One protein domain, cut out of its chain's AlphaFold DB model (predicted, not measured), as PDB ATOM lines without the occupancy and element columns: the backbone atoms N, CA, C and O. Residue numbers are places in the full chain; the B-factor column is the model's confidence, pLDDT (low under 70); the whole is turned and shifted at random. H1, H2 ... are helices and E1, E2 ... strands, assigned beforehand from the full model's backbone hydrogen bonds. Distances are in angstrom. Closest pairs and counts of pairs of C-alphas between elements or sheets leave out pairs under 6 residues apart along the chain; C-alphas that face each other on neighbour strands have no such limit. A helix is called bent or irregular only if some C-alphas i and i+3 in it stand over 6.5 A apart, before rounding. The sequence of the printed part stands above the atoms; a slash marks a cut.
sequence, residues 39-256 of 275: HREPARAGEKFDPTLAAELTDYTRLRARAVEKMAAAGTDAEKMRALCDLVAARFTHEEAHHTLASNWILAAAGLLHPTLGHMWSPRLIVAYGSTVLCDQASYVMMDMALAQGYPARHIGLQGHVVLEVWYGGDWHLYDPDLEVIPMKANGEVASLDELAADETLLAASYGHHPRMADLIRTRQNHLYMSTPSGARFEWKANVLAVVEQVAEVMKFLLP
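AT A GLANCE: This is residues 39 to 256 of the 275 residues of an uncharacterized protein of Prosthecobacter dejongeii (UniProt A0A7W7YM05). A curled sheet of four strands packs with one face on helices H7 and H3, H7 lying near the middle of the domain; on the sheet's other face H8 clusters with H9 and H10. H1 and H2 pack on H3, H6 packs on H7, and at the far end of the long axis from H9 the long helix H11 reaches out past H4 and H5. The printed part has 218 residues with eleven named helices and four named strands, in the order H1 to H7, E1 to E3, H8 to H10, E4, H11. The sheet, E3 E2 E1 E4, is antiparallel, and the class is mixed; the whole is compact, with a radius of gyration of the C-alphas of 17.3 A, and spans 59 by 38 by 36 A.

HOW THE PARTS SIT: The strongly twisted sheet runs E3, residues 171 to 175, E2, residues 162 to 168, E1, residues 153 to 158, and E4, residues 223 to 225. E1, E2 and E3 form a meander, each strand the antiparallel neighbour of the one before. Within hydrogen-bond range are N 166 and O 173 of E2 and E3, 2.9 A, N 154 and O 165 of E1 and E2, 2.8 A, and N 157 and O 224 of E1 and E4, 2.9 A. H7, residues 135 to 147, is on the sheet at a height of 8.3 A. H3, residues 77 to 91, is on the same face and touches H7 at a steep tilt of 43 degrees, opposite ways; the closest C-alphas are those of Val 88 and Met 142, 6.6 A. H2, residues 60 to 72, forms a helical hairpin with H3, touching it with residues 67 to 72 alone, Met 71 and Lys 80 having the closest C-alphas, 4.5 A. H1, residues 51 to 56, touches residues 90 to 91 of H3 alone, the C-alphas of Ala 54 and Arg 91 being closest, 5.1 A. H6, residues 123 to 129, touches H7, closest at the C-alphas of Pro 123 and Val 141, 5.2 A. H8, residues 193 to 198, is on the opposite face, over none of the strands. H10, residues 211 to 218, touches H8, closest at the C-alphas of Ala 197 and Arg 218, 4.5 A, and H9, residues 200 to 207, closest at those of Tyr 207 and Ala 214, 5.5 A. H11, residues 233 to 256, touches H4, residues 101 to 111, with residues 245 to 252 alone, the C-alphas of Ile 106 and Lys 252 being closest, 6.4 A. H5, residues 115 to 118, touches H4, closest at the C-alphas of Gly 111 and Gly 118, 3.9 A. Every O i to N i+4 pair is within hydrogen-bond range in H1, H2, H3, H6, H7, H8, H9 and H10; in H4 it is 5 of 7 and in H11 16 of 20, and H5 is too short for such a pair.

IN THESE COORDINATES: E2, 20.0 A long, begins at C-alpha 162 (-29.248, -17.063, 36.918); E1 measures 16.3 A and E3 13.3 A. H3 is 21.0 A long, H2 18.1 A and H7 18.0 A. H1 begins at C-alpha 51 (-31.317, 6.727, 39.321). H4 is irregular, C-alphas 103 and 106 being 9.3 A apart. H11, 34.4 A long, has a kink of 38 degrees near residue 250 and ends at C-alpha 256 (2.774, 1.198, 37.958).

THE WHOLE: The C-alphas farthest apart are those of Asn 187 and Pro 256, 59.3 A. The printed part has no cut. The link from E3 to H8, 17 residues, is long. The mean pLDDT of the printed part is 93.3; residue 39 and residues 226 to 236, of which 233 to 236 belong to H11, are under 70.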
ATOM      1  N   HIS A  39     -20.516   2.867  32.335       68.50
ATOM      2  CA  HIS A  39     -21.469   3.684  31.609       68.50
ATOM      3  C   HIS A  39     -22.872   3.433  32.166       68.50
ATOM      4  O   HIS A  39     -23.347   2.306  32.250       68.50
ATOM      5  N   ARG A  40     -23.540   4.517  32.576       76.38
ATOM      6  CA  ARG A  40     -24.950   4.468  32.961       76.38
ATOM      7  C   ARG A  40     -25.762   4.233  31.698       76.38
ATOM      8  O   ARG A  40     -26.140   5.193  31.027       76.38
ATOM      9  N   GLU A  41     -25.989   2.970  31.374       82.50
ATOM     10  CA  GLU A  41     -26.984   2.612  30.377       82.50
ATOM     11  C   GLU A  41     -28.360   3.080  30.875       82.50
ATOM     12  O   GLU A  41     -28.655   2.979  32.076       82.50
ATOM     13  N   PRO A  42     -29.191   3.669  30.000       87.06
ATOM     14  CA  PRO A  42     -30.534   4.057  30.381       87.06
ATOM     15  C   PRO A  42     -31.330   2.804  30.746       87.06
ATOM     16  O   PRO A  42     -31.233   1.779  30.075       87.06
ATOM     17  N   ALA A  43     -32.146   2.913  31.791       91.38
ATOM     18  CA  ALA A  43     -33.060   1.845  32.162       91.38
ATOM     19  C   ALA A  43     -33.965   1.468  30.982       91.38
ATOM     20  O   ALA A  43     -34.457   2.342  30.249       91.38
ATOM     21  N   ARG A  44     -34.199   0.168  30.798       89.56
ATOM     22  CA  ARG A  44     -35.160  -0.324  29.806       89.56
ATOM     23  C   ARG A  44     -36.573   0.076  30.230       89.56
ATOM     24  O   ARG A  44     -36.869   0.326  31.399       89.56
ATOM     25  N   ALA A  45     -37.479   0.146  29.259       91.12
ATOM     26  CA  ALA A  45     -38.868   0.487  29.538       91.12
ATOM     27  C   ALA A  45     -39.496  -0.545  30.492       91.12
ATOM     28  O   ALA A  45     -39.583  -1.722  30.153       91.12
ATOM     29  N   GLY A  46     -39.966  -0.080  31.652       90.62
ATOM     30  CA  GLY A  46     -40.630  -0.913  32.657       90.62
ATOM     31  C   GLY A  46     -39.734  -1.416  33.790       90.62
ATOM     32  O   GLY A  46     -40.275  -2.006  34.717       90.62
ATOM     33  N   GLU A  47     -38.424  -1.154  33.757       94.56
ATOM     34  CA  GLU A  47     -37.530  -1.465  34.882       94.56
ATOM     35  C   GLU A  47     -37.854  -0.602  36.110       94.56
ATOM     36  O   GLU A  47     -38.183   0.586  35.993       94.56
ATOM     37  N   LYS A  48     -37.704  -1.183  37.303       97.25
ATOM     38  CA  LYS A  48     -37.843  -0.505  38.604       97.25
ATOM     39  C   LYS A  48     -36.681   0.430  38.940       97.25
ATOM     40  O   LYS A  48     -36.726   1.069  39.993       97.25
ATOM     41  N   PHE A  49     -35.650   0.491  38.098       97.31
ATOM     42  CA  PHE A  49     -34.435   1.261  38.341       97.31
ATOM     43  C   PHE A  49     -34.718   2.704  38.792       97.31
ATOM     44  O   PHE A  49     -35.378   3.484  38.101       97.31
ATOM     45  N   ASP A  50     -34.150   3.080  39.938       96.81
ATOM     46  CA  ASP A  50     -34.196   4.426  40.493       96.81
ATOM     47  C   ASP A  50     -32.801   5.079  40.391       96.81
ATOM     48  O   ASP A  50     -31.887   4.749  41.162       96.81
ATOM     49  N   PRO A  51     -32.607   6.061  39.486       94.56
ATOM     50  CA  PRO A  51     -31.317   6.727  39.321       94.56
ATOM     51  C   PRO A  51     -30.884   7.522  40.563       94.56
ATOM     52  O   PRO A  51     -29.686   7.746  40.758       94.56
ATOM     53  N   THR A  52     -31.828   7.949  41.407       95.94
ATOM     54  CA  THR A  52     -31.537   8.650  42.666       95.94
ATOM     55  C   THR A  52     -30.952   7.674  43.675       95.94
ATOM     56  O   THR A  52     -29.905   7.949  44.264       95.94
ATOM     57  N   LEU A  53     -31.578   6.504  43.815       96.50
ATOM     58  CA  LEU A  53     -31.091   5.424  44.668       96.50
ATOM     59  C   LEU A  53     -29.709   4.935  44.220       96.50
ATOM     60  O   LEU A  53     -28.818   4.743  45.052       96.50
ATOM     61  N   ALA A  54     -29.495   4.783  42.910       95.56
ATOM     62  CA  ALA A  54     -28.198   4.405  42.356       95.56
ATOM     63  C   ALA A  54     -27.097   5.434  42.655       95.56
ATOM     64  O   ALA A  54     -25.968   5.058  42.971       95.56
ATOM     65  N   ALA A  55     -27.423   6.729  42.614       93.25
ATOM     66  CA  ALA A  55     -26.494   7.791  42.995       93.25
ATOM     67  C   ALA A  55     -26.227   7.842  44.514       93.25
ATOM     68  O   ALA A  55     -25.120   8.191  44.930       93.25
ATOM     69  N   GLU A  56     -27.215   7.491  45.342       95.50
ATOM     70  CA  GLU A  56     -27.101   7.457  46.807       95.50
ATOM     71  C   GLU A  56     -26.237   6.276  47.291       95.50
ATOM     72  O   GLU A  56     -25.363   6.431  48.157       95.50
ATOM     73  N   LEU A  57     -26.467   5.093  46.718       96.31
ATOM     74  CA  LEU A  57     -25.915   3.814  47.168       96.31
ATOM     75  C   LEU A  57     -24.716   3.377  46.314       96.31
ATOM     76  O   LEU A  57     -24.705   2.301  45.718       96.31
ATOM     77  N   THR A  58     -23.689   4.221  46.272       94.31
ATOM     78  CA  THR A  58     -22.408   3.977  45.571       94.31
ATOM     79  C   THR A  58     -21.388   3.198  46.404       94.31
ATOM     80  O   THR A  58     -20.260   2.985  45.984       94.31
ATOM     81  N   ASP A  59     -21.766   2.772  47.607       94.25
ATOM     82  CA  ASP A  59     -20.923   1.992  48.503       94.25
ATOM     83  C   ASP A  59     -21.695   0.773  49.002       94.25
ATOM     84  O   ASP A  59     -22.869   0.859  49.379       94.25
ATOM     85  N   TYR A  60     -21.020  -0.373  49.031       96.62
ATOM     86  CA  TYR A  60     -21.653  -1.627  49.409       96.62
ATOM     87  C   TYR A  60     -22.092  -1.663  50.872       96.62
ATOM     88  O   TYR A  60     -23.130  -2.239  51.192       96.62
ATOM     89  N   THR A  61     -21.354  -1.001  51.766       97.56
ATOM     90  CA  THR A  61     -21.740  -0.894  53.178       97.56
ATOM     91  C   THR A  61     -23.043  -0.114  53.312       97.56
ATOM     92  O   THR A  61     -23.923  -0.520  54.071       97.56
ATOM     93  N   ARG A  62     -23.212   0.966  52.535       97.62
ATOM     94  CA  ARG A  62     -24.469   1.731  52.480       97.62
ATOM     95  C   ARG A  62     -25.620   0.922  51.897       97.62
ATOM     96  O   ARG A  62     -26.702   0.935  52.480       97.62
ATOM     97  N   LEU A  63     -25.395   0.192  50.799       98.25
ATOM     98  CA  LEU A  63     -26.414  -0.693  50.228       98.25
ATOM     99  C   LEU A  63     -26.862  -1.744  51.254       98.25
ATOM    100  O   LEU A  63     -28.059  -1.906  51.481       98.25
ATOM    101  N   ARG A  64     -25.912  -2.388  51.941       98.25
ATOM    102  CA  ARG A  64     -26.202  -3.350  53.012       98.25
ATOM    103  C   ARG A  64     -26.951  -2.724  54.184       98.25
ATOM    104  O   ARG A  64     -27.880  -3.337  54.696       98.25
ATOM    105  N   ALA A  65     -26.582  -1.518  54.607       98.31
ATOM    106  CA  ALA A  65     -27.296  -0.820  55.673       98.31
ATOM    107  C   ALA A  65     -28.756  -0.528  55.279       98.31
ATOM    108  O   ALA A  65     -29.665  -0.797  56.063       98.31
ATOM    109  N   ARG A  66     -28.991  -0.067  54.040       98.56
ATOM    110  CA  ARG A  66     -30.343   0.150  53.498       98.56
ATOM    111  C   ARG A  66     -31.128  -1.160  53.361       98.56
ATOM    112  O   ARG A  66     -32.333  -1.168  53.598       98.56
ATOM    113  N   ALA A  67     -30.466  -2.264  53.013       98.31
ATOM    114  CA  ALA A  67     -31.078  -3.592  52.996       98.31
ATOM    115  C   ALA A  67     -31.556  -4.012  54.393       98.31
ATOM    116  O   ALA A  67     -32.714  -4.389  54.550       98.31
ATOM    117  N   VAL A  68     -30.702  -3.870  55.413       98.50
ATOM    118  CA  VAL A  68     -31.053  -4.158  56.814       98.50
ATOM    119  C   VAL A  68     -32.226  -3.296  57.279       98.50
ATOM    120  O   VAL A  68     -33.156  -3.819  57.882       98.50
ATOM    121  N   GLU A  69     -32.219  -1.998  56.967       98.44
ATOM    122  CA  GLU A  69     -33.318  -1.076  57.281       98.44
ATOM    123  C   GLU A  69     -34.646  -1.543  56.661       98.44
ATOM    124  O   GLU A  69     -35.648  -1.690  57.364       98.44
ATOM    125  N   LYS A  70     -34.645  -1.844  55.355       98.25
ATOM    126  CA  LYS A  70     -35.831  -2.333  54.634       98.25
ATOM    127  C   LYS A  70     -36.332  -3.673  55.172       98.25
ATOM    128  O   LYS A  70     -37.538  -3.853  55.315       98.25
ATOM    129  N   MET A  71     -35.427  -4.593  55.495       98.25
ATOM    130  CA  MET A  71     -35.784  -5.885  56.084       98.25
ATOM    131  C   MET A  71     -36.324  -5.734  57.512       98.25
ATOM    132  O   MET A  71     -37.281  -6.405  57.876       98.25
ATOM    133  N   ALA A  72     -35.767  -4.836  58.325       98.00
ATOM    134  CA  ALA A  72     -36.265  -4.589  59.679       98.00
ATOM    135  C   ALA A  72     -37.673  -3.968  59.691       98.00
ATOM    136  O   ALA A  72     -38.430  -4.189  60.634       98.00
ATOM    137  N   ALA A  73     -38.029  -3.213  58.648       98.00
ATOM    138  CA  ALA A  73     -39.367  -2.655  58.468       98.00
ATOM    139  C   ALA A  73     -40.407  -3.679  57.965       98.00
ATOM    140  O   ALA A  73     -41.604  -3.404  58.023       98.00
ATOM    141  N   ALA A  74     -39.971  -4.841  57.469       97.88
ATOM    142  CA  ALA A  74     -40.836  -5.911  56.980       97.88
ATOM    143  C   ALA A  74     -41.205  -6.903  58.098       97.88
ATOM    144  O   ALA A  74     -40.379  -7.234  58.952       97.88
ATOM    145  N   GLY A  75     -42.448  -7.399  58.095       96.62
ATOM    146  CA  GLY A  75     -42.959  -8.264  59.160       96.62
ATOM    147  C   GLY A  75     -42.547  -9.726  58.994       96.62
ATOM    148  O   GLY A  75     -42.030 -10.348  59.924       96.62
ATOM    149  N   THR A  76     -42.763 -10.276  57.802       98.19
ATOM    150  CA  THR A  76     -42.517 -11.688  57.471       98.19
ATOM    151  C   THR A  76     -41.212 -11.887  56.701       98.19
ATOM    152  O   THR A  76     -40.685 -10.961  56.087       98.19
ATOM    153  N   ASP A  77     -40.685 -13.113  56.683       98.44
ATOM    154  CA  ASP A  77     -39.473 -13.430  55.913       98.44
ATOM    155  C   ASP A  77     -39.671 -13.248  54.400       98.44
ATOM    156  O   ASP A  77     -38.789 -12.721  53.722       98.44
ATOM    157  N   ALA A  78     -40.866 -13.561  53.890       98.38
ATOM    158  CA  ALA A  78     -41.229 -13.307  52.499       98.38
ATOM    159  C   ALA A  78     -41.218 -11.805  52.162       98.38
ATOM    160  O   ALA A  78     -40.705 -11.409  51.113       98.38
ATOM    161  N   GLU A  79     -41.746 -10.952  53.049       98.44
ATOM    162  CA  GLU A  79     -41.712  -9.491  52.878       98.44
ATOM    163  C   GLU A  79     -40.285  -8.939  52.960       98.44
ATOM    164  O   GLU A  79     -39.929  -8.059  52.177       98.44
ATOM    165  N   LYS A  80     -39.444  -9.480  53.849       98.69
ATOM    166  CA  LYS A  80     -38.026  -9.101  53.947       98.69
ATOM    167  C   LYS A  80     -37.276  -9.398  52.656       98.69
ATOM    168  O   LYS A  80     -36.574  -8.531  52.138       98.69
ATOM    169  N   MET A  81     -37.425 -10.611  52.129       98.62
ATOM    170  CA  MET A  81     -36.743 -11.023  50.902       98.62
ATOM    171  C   MET A  81     -37.304 -10.312  49.668       98.62
ATOM    172  O   MET A  81     -36.535  -9.932  48.788       98.62
ATOM    173  N   ARG A  82     -38.611 -10.014  49.636       98.62
ATOM    174  CA  ARG A  82     -39.194  -9.116  48.626       98.62
ATOM    175  C   ARG A  82     -38.569  -7.724  48.688       98.62
ATOM    176  O   ARG A  82     -38.138  -7.220  47.659       98.62
ATOM    177  N   ALA A  83     -38.464  -7.132  49.877       98.62
ATOM    178  CA  ALA A  83     -37.868  -5.809  50.045       98.62
ATOM    179  C   ALA A  83     -36.392  -5.774  49.612       98.62
ATOM    180  O   ALA A  83     -35.927  -4.753  49.101       98.62
ATOM    181  N   LEU A  84     -35.672  -6.884  49.793       98.44
ATOM    182  CA  LEU A  84     -34.307  -7.054  49.308       98.44
ATOM    183  C   LEU A  84     -34.249  -7.171  47.777       98.44
ATOM    184  O   LEU A  84     -33.443  -6.484  47.154       98.44
ATOM    185  N   CYS A  85     -35.124  -7.981  47.176       98.62
ATOM    186  CA  CYS A  85     -35.247  -8.120  45.722       98.62
ATOM    187  C   CYS A  85     -35.585  -6.780  45.060       98.62
ATOM    188  O   CYS A  85     -34.910  -6.366  44.122       98.62
ATOM    189  N   ASP A  86     -36.576  -6.061  45.596       98.56
ATOM    190  CA  ASP A  86     -36.976  -4.743  45.103       98.56
ATOM    191  C   ASP A  86     -35.860  -3.704  45.283       98.56
ATOM    192  O   ASP A  86     -35.706  -2.822  44.445       98.56
ATOM    193  N   LEU A  87     -35.055  -3.795  46.352       98.69
ATOM    194  CA  LEU A  87     -33.893  -2.919  46.534       98.69
ATOM    195  C   LEU A  87     -32.828  -3.161  45.460       98.69
ATOM    196  O   LEU A  87     -32.250  -2.193  44.971       98.69
ATOM    197  N   VAL A  88     -32.554  -4.421  45.111       98.44
ATOM    198  CA  VAL A  88     -31.582  -4.761  44.062       98.44
ATOM    199  C   VAL A  88     -32.105  -4.333  42.691       98.44
ATOM    200  O   VAL A  88     -31.404  -3.591  42.009       98.44
ATOM    201  N   ALA A  89     -33.347  -4.682  42.345       98.25
ATOM    202  CA  ALA A  89     -33.991  -4.267  41.094       98.25
ATOM    203  C   ALA A  89     -34.049  -2.735  40.941       98.25
ATOM    204  O   ALA A  89     -33.764  -2.187  39.885       98.25
ATOM    205  N   ALA A  90     -34.342  -1.998  42.019       98.19
ATOM    206  CA  ALA A  90     -34.333  -0.536  41.973       98.19
ATOM    207  C   ALA A  90     -32.915   0.061  41.905       98.19
ATOM    208  O   ALA A  90     -32.751   1.211  41.502       98.19
ATOM    209  N   ARG A  91     -31.878  -0.669  42.331       97.56
ATOM    210  CA  ARG A  91     -30.500  -0.156  42.377       97.56
ATOM    211  C   ARG A  91     -29.759  -0.321  41.051       97.56
ATOM    212  O   ARG A  91     -28.813   0.442  40.816       97.56
ATOM    213  N   PHE A  92     -30.126  -1.292  40.225       97.56
ATOM    214  CA  PHE A  92     -29.373  -1.619  39.020       97.56
ATOM    215  C   PHE A  92     -30.256  -1.708  37.773       97.56
ATOM    216  O   PHE A  92     -31.431  -2.034  37.861       97.56
ATOM    217  N   THR A  93     -29.673  -1.396  36.621       96.56
ATOM    218  CA  THR A  93     -30.190  -1.730  35.291       96.56
ATOM    219  C   THR A  93     -29.593  -3.062  34.823       96.56
ATOM    220  O   THR A  93     -28.591  -3.527  35.372       96.56
ATOM    221  N   HIS A  94     -30.187  -3.676  33.799       92.31
ATOM    222  CA  HIS A  94     -29.917  -5.073  33.423       92.31
ATOM    223  C   HIS A  94     -28.869  -5.237  32.307       92.31
ATOM    224  O   HIS A  94     -29.167  -5.766  31.234       92.31
ATOM    225  N   GLU A  95     -27.643  -4.773  32.542       92.50
ATOM    226  CA  GLU A  95     -26.494  -4.914  31.631       92.50
ATOM    227  C   GLU A  95     -25.256  -5.417  32.381       92.50
ATOM    228  O   GLU A  95     -25.112  -5.192  33.576       92.50
ATOM    229  N   GLU A  96     -24.326  -6.082  31.699       93.75
ATOM    230  CA  GLU A  96     -23.156  -6.674  32.359       93.75
ATOM    231  C   GLU A  96     -22.215  -5.620  32.971       93.75
ATOM    232  O   GLU A  96     -21.594  -4.832  32.251       93.75
ATOM    233  N   ALA A  97     -22.020  -5.669  34.296       94.62
ATOM    234  CA  ALA A  97     -20.947  -4.917  34.943       94.62
ATOM    235  C   ALA A  97     -19.592  -5.549  34.617       94.62
ATOM    236  O   ALA A  97     -19.318  -6.713  34.935       94.62
ATOM    237  N   HIS A  98     -18.707  -4.747  34.038       95.56
ATOM    238  CA  HIS A  98     -17.380  -5.180  33.626       95.56
ATOM    239  C   HIS A  98     -16.323  -4.126  33.960       95.56
ATOM    240  O   HIS A  98     -16.590  -2.933  34.094       95.56
ATOM    241  N   HIS A  99     -15.079  -4.569  34.111       95.94
ATOM    242  CA  HIS A  99     -13.959  -3.676  34.358       95.94
ATOM    243  C   HIS A  99     -13.622  -2.857  33.117       95.94
ATOM    244  O   HIS A  99     -13.352  -3.396  32.044       95.94
ATOM    245  N   THR A 100     -13.546  -1.544  33.302       95.31
ATOM    246  CA  THR A 100     -13.026  -0.602  32.315       95.31
ATOM    247  C   THR A 100     -11.539  -0.347  32.561       95.31
ATOM    248  O   THR A 100     -10.983  -0.683  33.611       95.31
ATOM    249  N   LEU A 101     -10.860   0.301  31.607       95.19
ATOM    250  CA  LEU A 101      -9.468   0.725  31.812       95.19
ATOM    251  C   LEU A 101      -9.310   1.626  33.043       95.19
ATOM    252  O   LEU A 101      -8.277   1.572  33.708       95.19
ATOM    253  N   ALA A 102     -10.324   2.440  33.339       94.38
ATOM    254  CA  ALA A 102     -10.321   3.330  34.486       94.38
ATOM    255  C   ALA A 102     -10.599   2.568  35.793       94.38
ATOM    256  O   ALA A 102      -9.866   2.773  36.759       94.38
ATOM    257  N   SER A 103     -11.580   1.655  35.835       95.44
ATOM    258  CA  SER A 103     -11.877   0.896  37.061       95.44
ATOM    259  C   SER A 103     -10.715  -0.030  37.440       95.44
ATOM    260  O   SER A 103     -10.219   0.015  38.571       95.44
ATOM    261  N   ASN A 104     -10.228  -0.827  36.483       97.62
ATOM    262  CA  ASN A 104      -9.110  -1.744  36.663       97.62
ATOM    263  C   ASN A 104      -8.485  -2.137  35.312       97.62
ATOM    264  O   ASN A 104      -8.899  -3.098  34.664       97.62
ATOM    265  N   TRP A 105      -7.419  -1.437  34.910       97.88
ATOM    266  CA  TRP A 105      -6.737  -1.683  33.633       97.88
ATOM    267  C   TRP A 105      -6.183  -3.109  33.470       97.88
ATOM    268  O   TRP A 105      -6.043  -3.567  32.338       97.88
ATOM    269  N   ILE A 106      -5.874  -3.818  34.566       98.25
ATOM    270  CA  ILE A 106      -5.382  -5.203  34.508       98.25
ATOM    271  C   ILE A 106      -6.518  -6.128  34.070       98.25
ATOM    272  O   ILE A 106      -6.345  -6.901  33.130       98.25
ATOM    273  N   LEU A 107      -7.672  -6.035  34.734       97.88
ATOM    274  CA  LEU A 107      -8.834  -6.882  34.450       97.88
ATOM    275  C   LEU A 107      -9.501  -6.501  33.129       97.88
ATOM    276  O   LEU A 107      -9.864  -7.386  32.362       97.88
ATOM    277  N   ALA A 108      -9.551  -5.209  32.795       97.06
ATOM    278  CA  ALA A 108     -10.009  -4.751  31.487       97.06
ATOM    279  C   ALA A 108      -9.146  -5.326  30.349       97.06
ATOM    280  O   ALA A 108      -9.670  -5.852  29.369       97.06
ATOM    281  N   ALA A 109      -7.814  -5.300  30.493       97.44
ATOM    282  CA  ALA A 109      -6.914  -5.912  29.515       97.44
ATOM    283  C   ALA A 109      -7.042  -7.446  29.483       97.44
ATOM    284  O   ALA A 109      -7.008  -8.041  28.407       97.44
ATOM    285  N   ALA A 110      -7.215  -8.094  30.639       97.69
ATOM    286  CA  ALA A 110      -7.448  -9.534  30.716       97.69
ATOM    287  C   ALA A 110      -8.783  -9.945  30.065       97.69
ATOM    288  O   ALA A 110      -8.852 -11.001  29.434       97.69
ATOM    289  N   GLY A 111      -9.805  -9.088  30.139       96.75
ATOM    290  CA  GLY A 111     -11.094  -9.244  29.462       96.75
ATOM    291  C   GLY A 111     -10.976  -9.352  27.940       96.75
ATOM    292  O   GLY A 111     -11.717 -10.116  27.325       96.75
ATOM    293  N   LEU A 112      -9.980  -8.686  27.337       96.44
ATOM    294  CA  LEU A 112      -9.678  -8.811  25.902       96.44
ATOM    295  C   LEU A 112      -9.175 -10.211  25.519       96.44
ATOM    296  O   LEU A 112      -9.287 -10.609  24.362       96.44
ATOM    297  N   LEU A 113      -8.595 -10.948  26.473       96.75
ATOM    298  CA  LEU A 113      -8.157 -12.331  26.277       96.75
ATOM    299  C   LEU A 113      -9.289 -13.318  26.570       96.75
ATOM    300  O   LEU A 113      -9.415 -14.328  25.880       96.75
ATOM    301  N   HIS A 114     -10.086 -13.046  27.607       95.75
ATOM    302  CA  HIS A 114     -11.240 -13.857  27.973       95.75
ATOM    303  C   HIS A 114     -12.288 -13.016  28.732       95.75
ATOM    304  O   HIS A 114     -11.968 -12.542  29.825       95.75
ATOM    305  N   PRO A 115     -13.547 -12.903  28.254       94.38
ATOM    306  CA  PRO A 115     -14.563 -12.013  28.840       94.38
ATOM    307  C   PRO A 115     -14.770 -12.182  30.353       94.38
ATOM    308  O   PRO A 115     -14.792 -11.209  31.095       94.38
ATOM    309  N   THR A 116     -14.777 -13.425  30.844       92.62
ATOM    310  CA  THR A 116     -14.874 -13.775  32.279       92.62
ATOM    311  C   THR A 116     -13.843 -13.079  33.182       92.62
ATOM    312  O   THR A 116     -14.105 -12.902  34.367       92.62
ATOM    313  N   LEU A 117     -12.668 -12.701  32.660       95.00
ATOM    314  CA  LEU A 117     -11.642 -11.991  33.436       95.00
ATOM    315  C   LEU A 117     -11.916 -10.483  33.550       95.00
ATOM    316  O   LEU A 117     -11.382  -9.848  34.455       95.00
ATOM    317  N   GLY A 118     -12.711  -9.923  32.633       95.44
ATOM    318  CA  GLY A 118     -13.197  -8.545  32.692       95.44
ATOM    319  C   GLY A 118     -14.527  -8.409  33.439       95.44
ATOM    320  O   GLY A 118     -14.823  -7.327  33.925       95.44
ATOM    321  N   HIS A 119     -15.298  -9.489  33.568       95.00
ATOM    322  CA  HIS A 119     -16.534  -9.539  34.351       95.00
ATOM    323  C   HIS A 119     -16.287  -9.202  35.834       95.00
ATOM    324  O   HIS A 119     -15.295  -9.664  36.410       95.00
ATOM    325  N   MET A 120     -17.173  -8.418  36.458       95.44
ATOM    326  CA  MET A 120     -17.072  -8.109  37.891       95.44
ATOM    327  C   MET A 120     -17.693  -9.209  38.753       95.44
ATOM    328  O   MET A 120     -18.856  -9.555  38.568       95.44
ATOM    329  N   TRP A 121     -16.946  -9.716  39.736       93.19
ATOM    330  CA  TRP A 121     -17.385 -10.840  40.583       93.19
ATOM    331  C   TRP A 121     -17.709 -10.418  42.017       93.19
ATOM    332  O   TRP A 121     -18.519 -11.045  42.696       93.19
ATOM    333  N   SER A 122     -17.067  -9.367  42.518       93.94
ATOM    334  CA  SER A 122     -17.248  -8.883  43.881       93.94
ATOM    335  C   SER A 122     -18.492  -7.993  43.996       93.94
ATOM    336  O   SER A 122     -18.503  -6.919  43.390       93.94
ATOM    337  N   PRO A 123     -19.470  -8.315  44.874       94.38
ATOM    338  CA  PRO A 123     -20.617  -7.445  45.154       94.38
ATOM    339  C   PRO A 123     -20.185  -6.032  45.537       94.38
ATOM    340  O   PRO A 123     -20.791  -5.045  45.132       94.38
ATOM    341  N   ARG A 124     -19.070  -5.926  46.272       95.25
ATOM    342  CA  ARG A 124     -18.500  -4.640  46.661       95.25
ATOM    343  C   ARG A 124     -18.085  -3.802  45.456       95.25
ATOM    344  O   ARG A 124     -18.352  -2.605  45.452       95.25
ATOM    345  N   LEU A 125     -17.409  -4.407  44.481       94.88
ATOM    346  CA  LEU A 125     -16.923  -3.686  43.305       94.88
ATOM    347  C   LEU A 125     -18.048  -3.400  42.311       94.88
ATOM    348  O   LEU A 125     -18.097  -2.285  41.805       94.88
ATOM    349  N   ILE A 126     -18.986  -4.335  42.130       95.75
ATOM    350  CA  ILE A 126     -20.213  -4.128  41.344       95.75
ATOM    351  C   ILE A 126     -20.930  -2.851  41.809       95.75
ATOM    352  O   ILE A 126     -21.258  -1.975  41.012       95.75
ATOM    353  N   VAL A 127     -21.113  -2.694  43.123       95.88
ATOM    354  CA  VAL A 127     -21.827  -1.539  43.697       95.88
ATOM    355  C   VAL A 127     -21.000  -0.257  43.642       95.88
ATOM    356  O   VAL A 127     -21.564   0.820  43.441       95.88
ATOM    357  N   ALA A 128     -19.682  -0.363  43.828       94.31
ATOM    358  CA  ALA A 128     -18.778   0.783  43.822       94.31
ATOM    359  C   ALA A 128     -18.597   1.382  42.425       94.31
ATOM    360  O   ALA A 128     -18.564   2.601  42.279       94.31
ATOM    361  N   TYR A 129     -18.477   0.529  41.408       92.44
ATOM    362  CA  TYR A 129     -18.149   0.958  40.057       92.44
ATOM    363  C   TYR A 129     -19.361   1.062  39.136       92.44
ATOM    364  O   TYR A 129     -19.201   1.600  38.054       92.44
ATOM    365  N   GLY A 130     -20.564   0.616  39.505       88.81
ATOM    366  CA  GLY A 130     -21.646   0.553  38.522       88.81
ATOM    367  C   GLY A 130     -23.065   0.710  39.043       88.81
ATOM    368  O   GLY A 130     -23.381   0.684  40.239       88.81
ATOM    369  N   SER A 131     -23.950   0.889  38.068       93.81
ATOM    370  CA  SER A 131     -25.398   0.776  38.222       93.81
ATOM    371  C   SER A 131     -26.008  -0.211  37.239       93.81
ATOM    372  O   SER A 131     -27.213  -0.195  37.073       93.81
ATOM    373  N   THR A 132     -25.188  -1.044  36.616       95.38
ATOM    374  CA  THR A 132     -25.546  -2.103  35.674       95.38
ATOM    375  C   THR A 132     -25.181  -3.436  36.325       95.38
ATOM    376  O   THR A 132     -24.173  -3.512  37.030       95.38
ATOM    377  N   VAL A 133     -26.013  -4.461  36.173       95.88
ATOM    378  CA  VAL A 133     -25.697  -5.850  36.538       95.88
ATOM    379  C   VAL A 133     -26.321  -6.830  35.547       95.88
ATOM    380  O   VAL A 133     -27.422  -6.608  35.051       95.88
ATOM    381  N   LEU A 134     -25.630  -7.941  35.296       95.38
ATOM    382  CA  LEU A 134     -26.206  -9.118  34.652       95.38
ATOM    383  C   LEU A 134     -26.957  -9.984  35.684       95.38
ATOM    384  O   LEU A 134     -26.754  -9.846  36.893       95.38
ATOM    385  N   CYS A 135     -27.788 -10.919  35.217       96.06
ATOM    386  CA  CYS A 135     -28.583 -11.819  36.058       96.06
ATOM    387  C   CYS A 135     -27.821 -12.512  37.201       96.06
ATOM    388  O   CYS A 135     -28.316 -12.597  38.331       96.06
ATOM    389  N   ASP A 136     -26.599 -12.973  36.944       94.81
ATOM    390  CA  ASP A 136     -25.745 -13.613  37.940       94.81
ATOM    391  C   ASP A 136     -25.220 -12.612  38.970       94.81
ATOM    392  O   ASP A 136     -25.262 -12.891  40.168       94.81
ATOM    393  N   GLN A 137     -24.817 -11.421  38.534       95.88
ATOM    394  CA  GLN A 137     -24.375 -10.321  39.393       95.88
ATOM    395  C   GLN A 137     -25.505  -9.798  40.291       95.88
ATOM    396  O   GLN A 137     -25.302  -9.649  41.499       95.88
ATOM    397  N   ALA A 138     -26.705  -9.581  39.740       97.31
ATOM    398  CA  ALA A 138     -27.895  -9.178  40.495       97.31
ATOM    399  C   ALA A 138     -28.229 -10.212  41.578       97.31
ATOM    400  O   ALA A 138     -28.338  -9.889  42.769       97.31
ATOM    401  N   SER A 139     -28.307 -11.482  41.168       96.00
ATOM    402  CA  SER A 139     -28.543 -12.610  42.065       96.00
ATOM    403  C   SER A 139     -27.442 -12.728  43.120       96.00
ATOM    404  O   SER A 139     -27.727 -13.081  44.264       96.00
ATOM    405  N   TYR A 140     -26.176 -12.452  42.785       93.94
ATOM    406  CA  TYR A 140     -25.052 -12.551  43.724       93.94
ATOM    407  C   TYR A 140     -25.077 -11.444  44.775       93.94
ATOM    408  O   TYR A 140     -24.904 -11.719  45.962       93.94
ATOM    409  N   VAL A 141     -25.365 -10.205  44.364       96.69
ATOM    410  CA  VAL A 141     -25.519  -9.067  45.280       96.69
ATOM    411  C   VAL A 141     -26.654  -9.326  46.274       96.69
ATOM    412  O   VAL A 141     -26.466  -9.115  47.476       96.69
ATOM    413  N   MET A 142     -27.802  -9.825  45.804       97.75
ATOM    414  CA  MET A 142     -28.918 -10.196  46.681       97.75
ATOM    415  C   MET A 142     -28.556 -11.364  47.611       97.75
ATOM    416  O   MET A 142     -28.824 -11.293  48.812       97.75
ATOM    417  N   MET A 143     -27.923 -12.414  47.079       95.75
ATOM    418  CA  MET A 143     -27.527 -13.592  47.853       95.75
ATOM    419  C   MET A 143     -26.546 -13.242  48.980       95.75
ATOM    420  O   MET A 143     -26.765 -13.679  50.109       95.75
ATOM    421  N   ASP A 144     -25.514 -12.429  48.718       95.25
ATOM    422  CA  ASP A 144     -24.552 -12.001  49.751       95.25
ATOM    423  C   ASP A 144     -25.267 -11.279  50.905       95.25
ATOM    424  O   ASP A 144     -25.043 -11.584  52.078       95.25
ATOM    425  N   MET A 145     -26.221 -10.395  50.585       97.38
ATOM    426  CA  MET A 145     -27.013  -9.694  51.599       97.38
ATOM    427  C   MET A 145     -27.922 -10.635  52.401       97.38
ATOM    428  O   MET A 145     -27.985 -10.500  53.624       97.38
ATOM    429  N   ALA A 146     -28.587 -11.595  51.751       97.38
ATOM    430  CA  ALA A 146     -29.438 -12.581  52.423       97.38
ATOM    431  C   ALA A 146     -28.625 -13.481  53.372       97.38
ATOM    432  O   ALA A 146     -28.963 -13.607  54.556       97.38
ATOM    433  N   LEU A 147     -27.498 -14.020  52.889       95.38
ATOM    434  CA  LEU A 147     -26.568 -14.830  53.684       95.38
ATOM    435  C   LEU A 147     -26.034 -14.044  54.884       95.38
ATOM    436  O   LEU A 147     -25.983 -14.561  56.002       95.38
ATOM    437  N   ALA A 148     -25.700 -12.769  54.688       95.69
ATOM    438  CA  ALA A 148     -25.222 -11.908  55.760       95.69
ATOM    439  C   ALA A 148     -26.297 -11.550  56.804       95.69
ATOM    440  O   ALA A 148     -25.962 -10.974  57.841       95.69
ATOM    441  N   GLN A 149     -27.571 -11.850  56.543       97.00
ATOM    442  CA  GLN A 149     -28.681 -11.761  57.501       97.00
ATOM    443  C   GLN A 149     -29.091 -13.131  58.065       97.00
ATOM    444  O   GLN A 149     -30.072 -13.223  58.797       97.00
ATOM    445  N   GLY A 150     -28.330 -14.188  57.767       96.31
ATOM    446  CA  GLY A 150     -28.563 -15.530  58.295       96.31
ATOM    447  C   GLY A 150     -29.621 -16.335  57.542       96.31
ATOM    448  O   GLY A 150     -29.998 -17.402  58.020       96.31
ATOM    449  N   TYR A 151     -30.077 -15.870  56.375       96.81
ATOM    450  CA  TYR A 151     -30.952 -16.651  55.506       96.81
ATOM    451  C   TYR A 151     -30.104 -17.561  54.612       96.81
ATOM    452  O   TYR A 151     -29.299 -17.044  53.832       96.81
ATOM    453  N   PRO A 152     -30.252 -18.898  54.682       95.94
ATOM    454  CA  PRO A 152     -29.622 -19.774  53.707       95.94
ATOM    455  C   PRO A 152     -30.150 -19.424  52.316       95.94
ATOM    456  O   PRO A 152     -31.356 -19.324  52.113       95.94
ATOM    457  N   ALA A 153     -29.254 -19.225  51.360       95.06
ATOM    458  CA  ALA A 153     -29.608 -18.829  50.008       95.06
ATOM    459  C   ALA A 153     -28.773 -19.609  48.997       95.06
ATOM    460  O   ALA A 153     -27.674 -20.076  49.322       95.06
ATOM    461  N   ARG A 154     -29.303 -19.764  47.781       93.25
ATOM    462  CA  ARG A 154     -28.602 -20.429  46.692       93.25
ATOM    463  C   ARG A 154     -28.819 -19.800  45.327       93.25
ATOM    464  O   ARG A 154     -29.911 -19.347  45.026       93.25
ATOM    465  N   HIS A 155     -27.795 -19.853  44.484       91.88
ATOM    466  CA  HIS A 155     -27.870 -19.583  43.054       91.88
ATOM    467  C   HIS A 155     -28.323 -20.807  42.279       91.88
ATOM    468  O   HIS A 155     -27.944 -21.945  42.589       91.88
ATOM    469  N   ILE A 156     -29.079 -20.553  41.217       93.12
ATOM    470  CA  ILE A 156     -29.498 -21.572  40.269       93.12
ATOM    471  C   ILE A 156     -29.225 -21.064  38.864       93.12
ATOM    472  O   ILE A 156     -29.824 -20.091  38.409       93.12
ATOM    473  N   GLY A 157     -28.312 -21.743  38.176       92.88
ATOM    474  CA  GLY A 157     -28.080 -21.516  36.759       92.88
ATOM    475  C   GLY A 157     -29.165 -22.204  35.941       92.88
ATOM    476  O   GLY A 157     -29.417 -23.390  36.138       92.88
ATOM    477  N   LEU A 158     -29.763 -21.470  35.008       94.06
ATOM    478  CA  LEU A 158     -30.821 -21.901  34.093       94.06
ATOM    479  C   LEU A 158     -30.333 -21.852  32.634       94.06
ATOM    480  O   LEU A 158     -30.981 -21.262  31.783       94.06
ATOM    481  N   GLN A 159     -29.149 -22.404  32.339       89.31
ATOM    482  CA  GLN A 159     -28.539 -22.438  30.990       89.31
ATOM    483  C   GLN A 159     -28.674 -21.127  30.176       89.31
ATOM    484  O   GLN A 159     -29.146 -21.116  29.038       89.31
ATOM    485  N   GLY A 160     -28.228 -20.011  30.753       88.56
ATOM    486  CA  GLY A 160     -28.290 -18.687  30.117       88.56
ATOM    487  C   GLY A 160     -29.006 -17.629  30.947       88.56
ATOM    488  O   GLY A 160     -29.100 -16.493  30.502       88.56
ATOM    489  N   HIS A 161     -29.478 -17.999  32.136       95.75
ATOM    490  CA  HIS A 161     -29.960 -17.090  33.169       95.75
ATOM    491  C   HIS A 161     -29.529 -17.589  34.539       95.75
ATOM    492  O   HIS A 161     -29.222 -18.778  34.690       95.75
ATOM    493  N   VAL A 162     -29.509 -16.706  35.526       95.12
ATOM    494  CA  VAL A 162     -29.248 -17.063  36.918       95.12
ATOM    495  C   VAL A 162     -30.321 -16.434  37.783       95.12
ATOM    496  O   VAL A 162     -30.563 -15.234  37.709       95.12
ATOM    497  N   VAL A 163     -30.935 -17.271  38.609       96.81
ATOM    498  CA  VAL A 163     -31.884 -16.861  39.646       96.81
ATOM    499  C   VAL A 163     -31.349 -17.271  41.007       96.81
ATOM    500  O   VAL A 163     -30.337 -17.977  41.122       96.81
ATOM    501  N   LEU A 164     -32.057 -16.867  42.053       96.38
ATOM    502  CA  LEU A 164     -31.719 -17.214  43.419       96.38
ATOM    503  C   LEU A 164     -32.924 -17.832  44.129       96.38
ATOM    504  O   LEU A 164     -34.068 -17.475  43.865       96.38
ATOM    505  N   GLU A 165     -32.661 -18.720  45.079       97.81
ATOM    506  CA  GLU A 165     -33.646 -19.159  46.062       97.81
ATOM    507  C   GLU A 165     -33.161 -18.872  47.479       97.81
ATOM    508  O   GLU A 165     -31.978 -19.026  47.786       97.81
ATOM    509  N   VAL A 166     -34.084 -18.503  48.362       97.88
ATOM    510  CA  VAL A 166     -33.822 -18.288  49.789       97.88
ATOM    511  C   VAL A 166     -34.651 -19.271  50.607       97.88
ATOM    512  O   VAL A 166     -35.824 -19.485  50.313       97.88
ATOM    513  N   TRP A 167     -34.044 -19.873  51.626       97.94
ATOM    514  CA  TRP A 167     -34.703 -20.792  52.545       97.94
ATOM    515  C   TRP A 167     -35.275 -20.042  53.746       97.94
ATOM    516  O   TRP A 167     -34.535 -19.479  54.560       97.94
ATOM    517  N   TYR A 168     -36.593 -20.076  53.892       98.25
ATOM    518  CA  TYR A 168     -37.310 -19.622  55.083       98.25
ATOM    519  C   TYR A 168     -38.640 -20.374  55.170       98.25
ATOM    520  O   TYR A 168     -39.017 -21.078  54.244       98.25
ATOM    521  N   GLY A 169     -39.331 -20.330  56.311       97.06
ATOM    522  CA  GLY A 169     -40.631 -21.010  56.444       97.06
ATOM    523  C   GLY A 169     -40.615 -22.538  56.250       97.06
ATOM    524  O   GLY A 169     -41.677 -23.148  56.225       97.06
ATOM    525  N   GLY A 170     -39.435 -23.164  56.158       97.44
ATOM    526  CA  GLY A 170     -39.287 -24.598  55.907       97.44
ATOM    527  C   GLY A 170     -39.267 -25.001  54.430       97.44
ATOM    528  O   GLY A 170     -39.344 -26.201  54.173       97.44
ATOM    529  N   ASP A 171     -39.146 -24.051  53.496       98.00
ATOM    530  CA  ASP A 171     -39.055 -24.327  52.059       98.00
ATOM    531  C   ASP A 171     -38.116 -23.342  51.328       98.00
ATOM    532  O   ASP A 171     -37.622 -22.367  51.907       98.00
ATOM    533  N   TRP A 172     -37.830 -23.622  50.055       97.88
ATOM    534  CA  TRP A 172     -37.119 -22.721  49.148       97.88
ATOM    535  C   TRP A 172     -38.086 -21.755  48.461       97.88
ATOM    536  O   TRP A 172     -39.178 -22.130  48.048       97.88
ATOM    537  N   HIS A 173     -37.650 -20.513  48.276       98.62
ATOM    538  CA  HIS A 173     -38.453 -19.461  47.658       98.62
ATOM    539  C   HIS A 173     -37.633 -18.711  46.612       98.62
ATOM    540  O   HIS A 173     -36.567 -18.185  46.939       98.62
ATOM    541  N   LEU A 174     -38.111 -18.675  45.366       98.50
ATOM    542  CA  LEU A 174     -37.400 -18.101  44.223       98.50
ATOM    543  C   LEU A 174     -37.538 -16.578  44.156       98.50
ATOM    544  O   LEU A 174     -38.626 -16.022  44.305       98.50
ATOM    545  N   TYR A 175     -36.425 -15.917  43.853       98.62
ATOM    546  CA  TYR A 175     -36.340 -14.492  43.565       98.62
ATOM    547  C   TYR A 175     -35.494 -14.275  42.312       98.62
ATOM    548  O   TYR A 175     -34.382 -14.801  42.201       98.62
ATOM    549  N   ASP A 176     -36.017 -13.474  41.389       98.31
ATOM    550  CA  ASP A 176     -35.341 -13.094  40.155       98.31
ATOM    551  C   ASP A 176     -35.204 -11.566  40.109       98.31
ATOM    552  O   ASP A 176     -36.114 -10.874  39.648       98.31
ATOM    553  N   PRO A 177     -34.105 -11.013  40.653       97.75
ATOM    554  CA  PRO A 177     -33.906  -9.570  40.683       97.75
ATOM    555  C   PRO A 177     -33.607  -8.968  39.304       97.75
ATOM    556  O   PRO A 177     -33.683  -7.753  39.190       97.75
ATOM    557  N   ASP A 178     -33.278  -9.781  38.293       96.94
ATOM    558  CA  ASP A 178     -32.931  -9.326  36.937       96.94
ATOM    559  C   ASP A 178     -34.149  -9.226  36.015       96.94
ATOM    560  O   ASP A 178     -34.286  -8.294  35.232       96.94
ATOM    561  N   LEU A 179     -35.087 -10.166  36.130       97.00
ATOM    562  CA  LEU A 179     -36.387 -10.036  35.464       97.00
ATOM    563  C   LEU A 179     -37.434  -9.352  36.351       97.00
ATOM    564  O   LEU A 179     -38.575  -9.168  35.935       97.00
ATOM    565  N   GLU A 180     -37.048  -8.978  37.571       97.38
ATOM    566  CA  GLU A 180     -37.903  -8.373  38.594       97.38
ATOM    567  C   GLU A 180     -39.135  -9.230  38.953       97.38
ATOM    568  O   GLU A 180     -40.185  -8.713  39.362       97.38
ATOM    569  N   VAL A 181     -39.001 -10.554  38.827       98.06
ATOM    570  CA  VAL A 181     -40.067 -11.540  39.038       98.06
ATOM    571  C   VAL A 181     -39.961 -12.164  40.429       98.06
ATOM    572  O   VAL A 181     -38.909 -12.631  40.867       98.06
ATOM    573  N   ILE A 182     -41.101 -12.220  41.120       98.44
ATOM    574  CA  ILE A 182     -41.279 -12.984  42.359       98.44
ATOM    575  C   ILE A 182     -42.523 -13.861  42.163       98.44
ATOM    576  O   ILE A 182     -43.637 -13.333  42.240       98.44
ATOM    577  N   PRO A 183     -42.365 -15.162  41.866       98.19
ATOM    578  CA  PRO A 183     -43.477 -16.051  41.546       98.19
ATOM    579  C   PRO A 183     -44.348 -16.281  42.782       98.19
ATOM    580  O   PRO A 183     -43.865 -16.756  43.807       98.19
ATOM    581  N   MET A 184     -45.637 -15.949  42.699       98.31
ATOM    582  CA  MET A 184     -46.563 -16.045  43.830       98.31
ATOM    583  C   MET A 184     -47.568 -17.168  43.629       98.31
ATOM    584  O   MET A 184     -48.315 -17.178  42.652       98.31
ATOM    585  N   LYS A 185     -47.634 -18.079  44.596       98.19
ATOM    586  CA  LYS A 185     -48.668 -19.111  44.676       98.19
ATOM    587  C   LYS A 185     -50.017 -18.484  45.035       98.19
ATOM    588  O   LYS A 185     -50.097 -17.388  45.592       98.19
ATOM    589  N   ALA A 186     -51.101 -19.220  44.790       97.31
ATOM    590  CA  ALA A 186     -52.461 -18.764  45.102       97.31
ATOM    591  C   ALA A 186     -52.690 -18.481  46.603       97.31
ATOM    592  O   ALA A 186     -53.553 -17.681  46.954       97.31
ATOM    593  N   ASN A 187     -51.914 -19.116  47.487       96.25
ATOM    594  CA  ASN A 187     -51.951 -18.888  48.934       96.25
ATOM    595  C   ASN A 187     -51.139 -17.655  49.386       96.25
ATOM    596  O   ASN A 187     -51.095 -17.372  50.581       96.25
ATOM    597  N   GLY A 188     -50.502 -16.929  48.461       96.31
ATOM    598  CA  GLY A 188     -49.688 -15.751  48.762       96.31
ATOM    599  C   GLY A 188     -48.249 -16.053  49.190       96.31
ATOM    600  O   GLY A 188     -47.529 -15.126  49.550       96.31
ATOM    601  N   GLU A 189     -47.803 -17.308  49.136       97.88
ATOM    602  CA  GLU A 189     -46.395 -17.660  49.337       97.88
ATOM    603  C   GLU A 189     -45.596 -17.509  48.039       97.88
ATOM    604  O   GLU A 189     -46.123 -17.676  46.939       97.88
ATOM    605  N   VAL A 190     -44.299 -17.234  48.170       98.56
ATOM    606  CA  VAL A 190     -43.369 -17.259  47.036       98.56
ATOM    607  C   VAL A 190     -43.115 -18.715  46.644       98.56
ATOM    608  O   VAL A 190     -42.896 -19.549  47.520       98.56
ATOM    609  N   ALA A 191     -43.158 -19.030  45.355       98.44
ATOM    610  CA  ALA A 191     -42.909 -20.379  44.858       98.44
ATOM    611  C   ALA A 191     -41.409 -20.702  44.797       98.44
ATOM    612  O   ALA A 191     -40.591 -19.818  44.533       98.44
ATOM    613  N   SER A 192     -41.053 -21.969  44.979       98.12
ATOM    614  CA  SER A 192     -39.739 -22.495  44.593       98.12
ATOM    615  C   SER A 192     -39.630 -22.674  43.072       98.12
ATOM    616  O   SER A 192     -40.625 -22.678  42.339       98.12
ATOM    617  N   LEU A 193     -38.410 -22.887  42.584       97.19
ATOM    618  CA  LEU A 193     -38.152 -23.264  41.197       97.19
ATOM    619  C   LEU A 193     -38.770 -24.626  40.848       97.19
ATOM    620  O   LEU A 193     -39.290 -24.799  39.746       97.19
ATOM    621  N   ASP A 194     -38.713 -25.589  41.773       96.75
ATOM    622  CA  ASP A 194     -39.274 -26.929  41.566       96.75
ATOM    623  C   ASP A 194     -40.813 -26.869  41.463       96.75
ATOM    624  O   ASP A 194     -41.391 -27.528  40.598       96.75
ATOM    625  N   GLU A 195     -41.475 -26.046  42.286       97.62
ATOM    626  CA  GLU A 195     -42.921 -25.790  42.180       97.62
ATOM    627  C   GLU A 195     -43.274 -25.115  40.845       97.62
ATOM    628  O   GLU A 195     -44.195 -25.557  40.159       97.62
ATOM    629  N   LEU A 196     -42.512 -24.092  40.440       97.62
ATOM    630  CA  LEU A 196     -42.696 -23.418  39.149       97.62
ATOM    631  C   LEU A 196     -42.558 -24.371  37.958       97.62
ATOM    632  O   LEU A 196     -43.336 -24.296  37.013       97.62
ATOM    633  N   ALA A 197     -41.574 -25.267  37.984       97.25
ATOM    634  CA  ALA A 197     -41.362 -26.227  36.905       97.25
ATOM    635  C   ALA A 197     -42.465 -27.299  36.829       97.25
ATOM    636  O   ALA A 197     -42.666 -27.897  35.770       97.25
ATOM    637  N   ALA A 198     -43.164 -27.557  37.939       97.62
ATOM    638  CA  ALA A 198     -44.236 -28.547  38.028       97.62
ATOM    639  C   ALA A 198     -45.635 -27.981  37.714       97.62
ATOM    640  O   ALA A 198     -46.539 -28.759  37.400       97.62
ATOM    641  N   ASP A 199     -45.825 -26.660  37.781       97.88
ATOM    642  CA  ASP A 199     -47.109 -25.988  37.559       97.88
ATOM    643  C   ASP A 199     -47.033 -24.996  36.383       97.88
ATOM    644  O   ASP A 199     -46.618 -23.846  36.526       97.88
ATOM    645  N   GLU A 200     -47.501 -25.431  35.207       97.69
ATOM    646  CA  GLU A 200     -47.521 -24.607  33.988       97.69
ATOM    647  C   GLU A 200     -48.389 -23.347  34.139       97.69
ATOM    648  O   GLU A 200     -48.105 -22.326  33.515       97.69
ATOM    649  N   THR A 201     -49.434 -23.383  34.975       98.06
ATOM    650  CA  THR A 201     -50.299 -22.212  35.181       98.06
ATOM    651  C   THR A 201     -49.551 -21.148  35.976       98.06
ATOM    652  O   THR A 201     -49.543 -19.977  35.588       98.06
ATOM    653  N   LEU A 202     -48.884 -21.557  37.056       98.19
ATOM    654  CA  LEU A 202     -48.047 -20.680  37.874       98.19
ATOM    655  C   LEU A 202     -46.850 -20.136  37.081       98.19
ATOM    656  O   LEU A 202     -46.528 -18.945  37.174       98.19
ATOM    657  N   LEU A 203     -46.223 -20.986  36.265       98.12
ATOM    658  CA  LEU A 203     -45.126 -20.604  35.383       98.12
ATOM    659  C   LEU A 203     -45.566 -19.565  34.349       98.12
ATOM    660  O   LEU A 203     -44.915 -18.529  34.213       98.12
ATOM    661  N   ALA A 204     -46.682 -19.803  33.657       97.69
ATOM    662  CA  ALA A 204     -47.220 -18.865  32.676       97.69
ATOM    663  C   ALA A 204     -47.641 -17.536  33.324       97.69
ATOM    664  O   ALA A 204     -47.415 -16.476  32.743       97.69
ATOM    665  N   ALA A 205     -48.195 -17.572  34.539       97.94
ATOM    666  CA  ALA A 205     -48.543 -16.364  35.284       97.94
ATOM    667  C   ALA A 205     -47.309 -15.539  35.695       97.94
ATOM    668  O   ALA A 205     -47.382 -14.313  35.721       97.94
ATOM    669  N   SER A 206     -46.184 -16.196  35.997       97.94
ATOM    670  CA  SER A 206     -44.967 -15.533  36.494       97.94
ATOM    671  C   SER A 206     -44.023 -15.095  35.367       97.94
ATOM    672  O   SER A 206     -43.499 -13.987  35.391       97.94
ATOM    673  N   TYR A 207     -43.823 -15.951  34.361       97.81
ATOM    674  CA  TYR A 207     -42.835 -15.778  33.291       97.81
ATOM    675  C   TYR A 207     -43.451 -15.765  31.883       97.81
ATOM    676  O   TYR A 207     -42.721 -15.819  30.897       97.81
ATOM    677  N   GLY A 208     -44.776 -15.654  31.737       96.25
ATOM    678  CA  GLY A 208     -45.443 -15.664  30.424       96.25
ATOM    679  C   GLY A 208     -45.000 -14.544  29.473       96.25
ATOM    680  O   GLY A 208     -45.013 -14.721  28.256       96.25
ATOM    681  N   HIS A 209     -44.534 -13.414  30.013       95.38
ATOM    682  CA  HIS A 209     -43.935 -12.322  29.234       95.38
ATOM    683  C   HIS A 209     -42.481 -12.598  28.806       95.38
ATOM    684  O   HIS A 209     -41.938 -11.892  27.958       95.38
ATOM    685  N   HIS A 210     -41.874 -13.664  29.337       95.25
ATOM    686  CA  HIS A 210     -40.511 -14.118  29.074       95.25
ATOM    687  C   HIS A 210     -40.534 -15.585  28.604       95.25
ATOM    688  O   HIS A 210     -40.073 -16.474  29.321       95.25
ATOM    689  N   PRO A 211     -41.039 -15.883  27.391       94.88
ATOM    690  CA  PRO A 211     -41.277 -17.261  26.941       94.88
ATOM    691  C   PRO A 211     -40.011 -18.127  26.964       94.88
ATOM    692  O   PRO A 211     -40.049 -19.273  27.402       94.88
ATOM    693  N   ARG A 212     -38.857 -17.549  26.602       95.06
ATOM    694  CA  ARG A 212     -37.562 -18.235  26.705       95.06
ATOM    695  C   ARG A 212     -37.226 -18.624  28.150       95.06
ATOM    696  O   ARG A 212     -36.630 -19.672  28.358       95.06
ATOM    697  N   MET A 213     -37.596 -17.802  29.134       96.00
ATOM    698  CA  MET A 213     -37.375 -18.113  30.547       96.00
ATOM    699  C   MET A 213     -38.289 -19.233  31.024       96.00
ATOM    700  O   MET A 213     -37.828 -20.166  31.677       96.00
ATOM    701  N   ALA A 214     -39.566 -19.176  30.640       96.62
ATOM    702  CA  ALA A 214     -40.513 -20.238  30.942       96.62
ATOM    703  C   ALA A 214     -40.012 -21.596  30.416       96.62
ATOM    704  O   ALA A 214     -40.034 -22.586  31.145       96.62
ATOM    705  N   ASP A 215     -39.455 -21.638  29.202       95.31
ATOM    706  CA  ASP A 215     -38.865 -22.858  28.636       95.31
ATOM    707  C   ASP A 215     -37.672 -23.392  29.448       95.31
ATOM    708  O   ASP A 215     -37.546 -24.607  29.657       95.31
ATOM    709  N   LEU A 216     -36.807 -22.492  29.929       94.69
ATOM    710  CA  LEU A 216     -35.655 -22.848  30.758       94.69
ATOM    711  C   LEU A 216     -36.090 -23.407  32.117       94.69
ATOM    712  O   LEU A 216     -35.561 -24.437  32.537       94.69
ATOM    713  N   ILE A 217     -37.079 -22.780  32.760       95.94
ATOM    714  CA  ILE A 217     -37.621 -23.207  34.056       95.94
ATOM    715  C   ILE A 217     -38.364 -24.539  33.934       95.94
ATOM    716  O   ILE A 217     -38.166 -25.414  34.774       95.94
ATOM    717  N   ARG A 218     -39.147 -24.748  32.870       94.62
ATOM    718  CA  ARG A 218     -39.919 -25.987  32.660       94.62
ATOM    719  C   ARG A 218     -39.042 -27.243  32.658       94.62
ATOM    720  O   ARG A 218     -39.468 -28.318  33.078       94.62
ATOM    721  N   THR A 219     -37.807 -27.132  32.172       92.06
ATOM    722  CA  THR A 219     -36.927 -28.288  31.979       92.06
ATOM    723  C   THR A 219     -35.941 -28.422  33.135       92.06
ATOM    724  O   THR A 219     -34.889 -27.792  33.136       92.06
ATOM    725  N   ARG A 220     -36.212 -29.328  34.082       88.06
ATOM    726  CA  ARG A 220     -35.361 -29.550  35.271       88.06
ATOM    727  C   ARG A 220     -33.887 -29.859  34.970       88.06
ATOM    728  O   ARG A 220     -33.012 -29.583  35.778       88.06
ATOM    729  N   GLN A 221     -33.578 -30.409  33.794       87.75
ATOM    730  CA  GLN A 221     -32.193 -30.647  33.352       87.75
ATOM    731  C   GLN A 221     -31.395 -29.348  33.154       87.75
ATOM    732  O   GLN A 221     -30.165 -29.374  33.129       87.75
ATOM    733  N   ASN A 222     -32.090 -28.215  33.029       86.62
ATOM    734  CA  ASN A 222     -31.481 -26.898  32.946       86.62
ATOM    735  C   ASN A 222     -31.161 -26.316  34.322       86.62
ATOM    736  O   ASN A 222     -30.458 -25.316  34.372       86.62
ATOM    737  N   HIS A 223     -31.648 -26.920  35.413       90.94
ATOM    738  CA  HIS A 223     -31.467 -26.416  36.773       90.94
ATOM    739  C   HIS A 223     -30.123 -26.886  37.325       90.94
ATOM    740  O   HIS A 223     -29.970 -27.994  37.843       90.94
ATOM    741  N   LEU A 224     -29.122 -26.025  37.209       85.38
ATOM    742  CA  LEU A 224     -27.823 -26.227  37.829       85.38
ATOM    743  C   LEU A 224     -27.837 -25.533  39.189       85.38
ATOM    744  O   LEU A 224     -27.586 -24.337  39.276       85.38
ATOM    745  N   TYR A 225     -28.133 -26.273  40.258       76.06
ATOM    746  CA  TYR A 225     -28.041 -25.744  41.623       76.06
ATOM    747  C   TYR A 225     -26.574 -25.469  41.966       76.06
ATOM    748  O   TYR A 225     -25.751 -26.390  41.986       76.06
ATOM    749  N   MET A 226     -26.237 -24.201  42.201       64.44
ATOM    750  CA  MET A 226     -24.841 -23.757  42.230       64.44
ATOM    751  C   MET A 226     -24.282 -23.536  43.633       64.44
ATOM    752  O   MET A 226     -23.066 -23.426  43.762       64.44
ATOM    753  N   SER A 227     -25.109 -23.546  44.680       58.66
ATOM    754  CA  SER A 227     -24.631 -23.232  46.031       58.66
ATOM    755  C   SER A 227     -25.514 -23.811  47.140       58.66
ATOM    756  O   SER A 227     -26.386 -23.155  47.687       58.66
ATOM    757  N   THR A 228     -25.296 -25.066  47.505       46.12
ATOM    758  CA  THR A 228     -25.310 -25.486  48.916       46.12
ATOM    759  C   THR A 228     -24.564 -26.821  49.029       46.12
ATOM    760  O   THR A 228     -24.827 -27.726  48.233       46.12
ATOM    761  N   PRO A 229     -23.636 -26.977  49.994       50.31
ATOM    762  CA  PRO A 229     -23.146 -25.965  50.936       50.31
ATOM    763  C   PRO A 229     -22.243 -24.915  50.257       50.31
ATOM    764  O   PRO A 229     -21.814 -25.103  49.119       50.31
ATOM    765  N   SER A 230     -21.946 -23.830  50.979       48.69
ATOM    766  CA  SER A 230     -20.939 -22.830  50.593       48.69
ATOM    767  C   SER A 230     -19.621 -23.519  50.207       48.69
ATOM    768  O   SER A 230     -19.077 -24.291  51.005       48.69
ATOM    769  N   GLY A 231     -19.096 -23.247  49.015       43.19
ATOM    770  CA  GLY A 231     -17.898 -23.874  48.454       43.19
ATOM    771  C   GLY A 231     -18.155 -24.908  47.349       43.19
ATOM    772  O   GLY A 231     -17.247 -25.676  47.020       43.19
ATOM    773  N   ALA A 232     -19.352 -24.957  46.754       52.12
ATOM    774  CA  ALA A 232     -19.619 -25.818  45.598       52.12
ATOM    775  C   ALA A 232     -18.683 -25.488  44.406       52.12
ATOM    776  O   ALA A 232     -18.194 -24.372  44.251       52.12
ATOM    777  N   ARG A 233     -18.395 -26.466  43.531       46.25
ATOM    778  CA  ARG A 233     -17.334 -26.376  42.493       46.25
ATOM    779  C   ARG A 233     -17.403 -25.151  41.563       46.25
ATOM    780  O   ARG A 233     -16.368 -24.772  41.017       46.25
ATOM    781  N   PHE A 234     -18.583 -24.573  41.338       55.12
ATOM    782  CA  PHE A 234     -18.735 -23.375  40.507       55.12
ATOM    783  C   PHE A 234     -18.612 -22.082  41.322       55.12
ATOM    784  O   PHE A 234     -17.899 -21.182  40.880       55.12
ATOM    785  N   GLU A 235     -19.145 -22.044  42.552       60.31
ATOM    786  CA  GLU A 235     -18.776 -21.012  43.531       60.31
ATOM    787  C   GLU A 235     -17.262 -20.947  43.702       60.31
ATOM    788  O   GLU A 235     -16.717 -19.862  43.798       60.31
ATOM    789  N   TRP A 236     -16.540 -22.073  43.673       68.06
ATOM    790  CA  TRP A 236     -15.079 -22.035  43.734       68.06
ATOM    791  C   TRP A 236     -14.466 -21.216  42.591       68.06
ATOM    792  O   TRP A 236     -13.561 -20.432  42.847       68.06
ATOM    793  N   LYS A 237     -14.963 -21.335  41.352       79.25
ATOM    794  CA  LYS A 237     -14.456 -20.524  40.234       79.25
ATOM    795  C   LYS A 237     -14.784 -19.048  40.430       79.25
ATOM    796  O   LYS A 237     -13.873 -18.236  40.328       79.25
ATOM    797  N   ALA A 238     -16.036 -18.718  40.746       80.88
ATOM    798  CA  ALA A 238     -16.452 -17.338  41.000       80.88
ATOM    799  C   ALA A 238     -15.688 -16.728  42.190       80.88
ATOM    800  O   ALA A 238     -15.186 -15.617  42.096       80.88
ATOM    801  N   ASN A 239     -15.481 -17.489  43.265       83.25
ATOM    802  CA  ASN A 239     -14.706 -17.081  44.437       83.25
ATOM    803  C   ASN A 239     -13.222 -16.904  44.109       83.25
ATOM    804  O   ASN A 239     -12.609 -15.938  44.554       83.25
ATOM    805  N   VAL A 240     -12.628 -17.803  43.318       88.88
ATOM    806  CA  VAL A 240     -11.247 -17.645  42.841       88.88
ATOM    807  C   VAL A 240     -11.129 -16.397  41.973       88.88
ATOM    808  O   VAL A 240     -10.190 -15.628  42.162       88.88
ATOM    809  N   LEU A 241     -12.079 -16.161  41.068       91.88
ATOM    810  CA  LEU A 241     -12.107 -14.964  40.228       91.88
ATOM    811  C   LEU A 241     -12.306 -13.694  41.062       91.88
ATOM    812  O   LEU A 241     -11.586 -12.727  40.844       91.88
ATOM    813  N   ALA A 242     -13.159 -13.721  42.087       90.12
ATOM    814  CA  ALA A 242     -13.318 -12.626  43.039       90.12
ATOM    815  C   ALA A 242     -12.034 -12.365  43.849       90.12
ATOM    816  O   ALA A 242     -11.698 -11.217  44.136       90.12
ATOM    817  N   VAL A 243     -11.269 -13.404  44.205       91.50
ATOM    818  CA  VAL A 243      -9.954 -13.240  44.848       91.50
ATOM    819  C   VAL A 243      -8.937 -12.650  43.870       91.50
ATOM    820  O   VAL A 243      -8.210 -11.727  44.238       91.50
ATOM    821  N   VAL A 244      -8.892 -13.134  42.626       95.31
ATOM    822  CA  VAL A 244      -8.044 -12.560  41.565       95.31
ATOM    823  C   VAL A 244      -8.381 -11.087  41.355       95.31
ATOM    824  O   VAL A 244      -7.475 -10.259  41.277       95.31
ATOM    825  N   GLU A 245      -9.666 -10.751  41.342       95.38
ATOM    826  CA  GLU A 245     -10.165  -9.387  41.228       95.38
ATOM    827  C   GLU A 245      -9.702  -8.514  42.406       95.38
ATOM    828  O   GLU A 245      -9.140  -7.440  42.194       95.38
ATOM    829  N   GLN A 246      -9.815  -8.995  43.648       95.00
ATOM    830  CA  GLN A 246      -9.308  -8.275  44.827       95.00
ATOM    831  C   GLN A 246      -7.788  -8.068  44.799       95.00
ATOM    832  O   GLN A 246      -7.297  -7.013  45.202       95.00
ATOM    833  N   VAL A 247      -7.027  -9.053  44.317       96.88
ATOM    834  CA  VAL A 247      -5.578  -8.902  44.130       96.88
ATOM    835  C   VAL A 247      -5.295  -7.859  43.049       96.88
ATOM    836  O   VAL A 247      -4.442  -6.989  43.244       96.88
ATOM    837  N   ALA A 248      -6.026  -7.895  41.934       97.81
ATOM    838  CA  ALA A 248      -5.888  -6.923  40.858       97.81
ATOM    839  C   ALA A 248      -6.201  -5.492  41.325       97.81
ATOM    840  O   ALA A 248      -5.516  -4.563  40.896       97.81
ATOM    841  N   GLU A 249      -7.156  -5.302  42.244       97.25
ATOM    842  CA  GLU A 249      -7.461  -3.991  42.842       97.25
ATOM    843  C   GLU A 249      -6.266  -3.364  43.571       97.25
ATOM    844  O   GLU A 249      -6.118  -2.143  43.584       97.25
ATOM    845  N   VAL A 250      -5.375  -4.177  44.141       97.88
ATOM    846  CA  VAL A 250      -4.128  -3.691  44.753       97.88
ATOM    847  C   VAL A 250      -3.032  -3.550  43.694       97.88
ATOM    848  O   VAL A 250      -2.309  -2.548  43.638       97.88
ATOM    849  N   MET A 251      -2.912  -4.543  42.810       98.38
ATOM    850  CA  MET A 251      -1.853  -4.593  41.803       98.38
ATOM    851  C   MET A 251      -1.949  -3.475  40.763       98.38
ATOM    852  O   MET A 251      -0.903  -3.036  40.271       98.38
ATOM    853  N   LYS A 252      -3.153  -2.949  40.486       97.88
ATOM    854  CA  LYS A 252      -3.347  -1.810  39.572       97.88
ATOM    855  C   LYS A 252      -2.604  -0.547  40.016       97.88
ATOM    856  O   LYS A 252      -2.303   0.283  39.163       97.88
ATOM    857  N   PHE A 253      -2.244  -0.437  41.302       98.38
ATOM    858  CA  PHE A 253      -1.410   0.639  41.854       98.38
ATOM    859  C   PHE A 253       0.049   0.223  42.078       98.38
ATOM    860  O   PHE A 253       0.966   0.998  41.789       98.38
ATOM    861  N   LEU A 254       0.288  -0.998  42.571       98.31
ATOM    862  CA  LEU A 254       1.643  -1.460  42.891       98.31
ATOM    863  C   LEU A 254       2.519  -1.640  41.646       98.31
ATOM    864  O   LEU A 254       3.689  -1.251  41.672       98.31
ATOM    865  N   LEU A 255       1.976  -2.199  40.557       98.31
ATOM    866  CA  LEU A 255       2.751  -2.422  39.331       98.31
ATOM    867  C   LEU A 255       3.208  -1.102  38.688       98.31
ATOM    868  O   LEU A 255       4.407  -0.976  38.421       98.31
ATOM    869  N   PRO A 256       2.338  -0.088  38.493       98.50
ATOM    870  CA  PRO A 256       2.774   1.198  37.958       98.50
ATOM    871  C   PRO A 256       3.776   1.923  38.860       98.50
ATOM    872  O   PRO A 256       4.738   2.509  38.359       98.50
TER     873      PRO A 256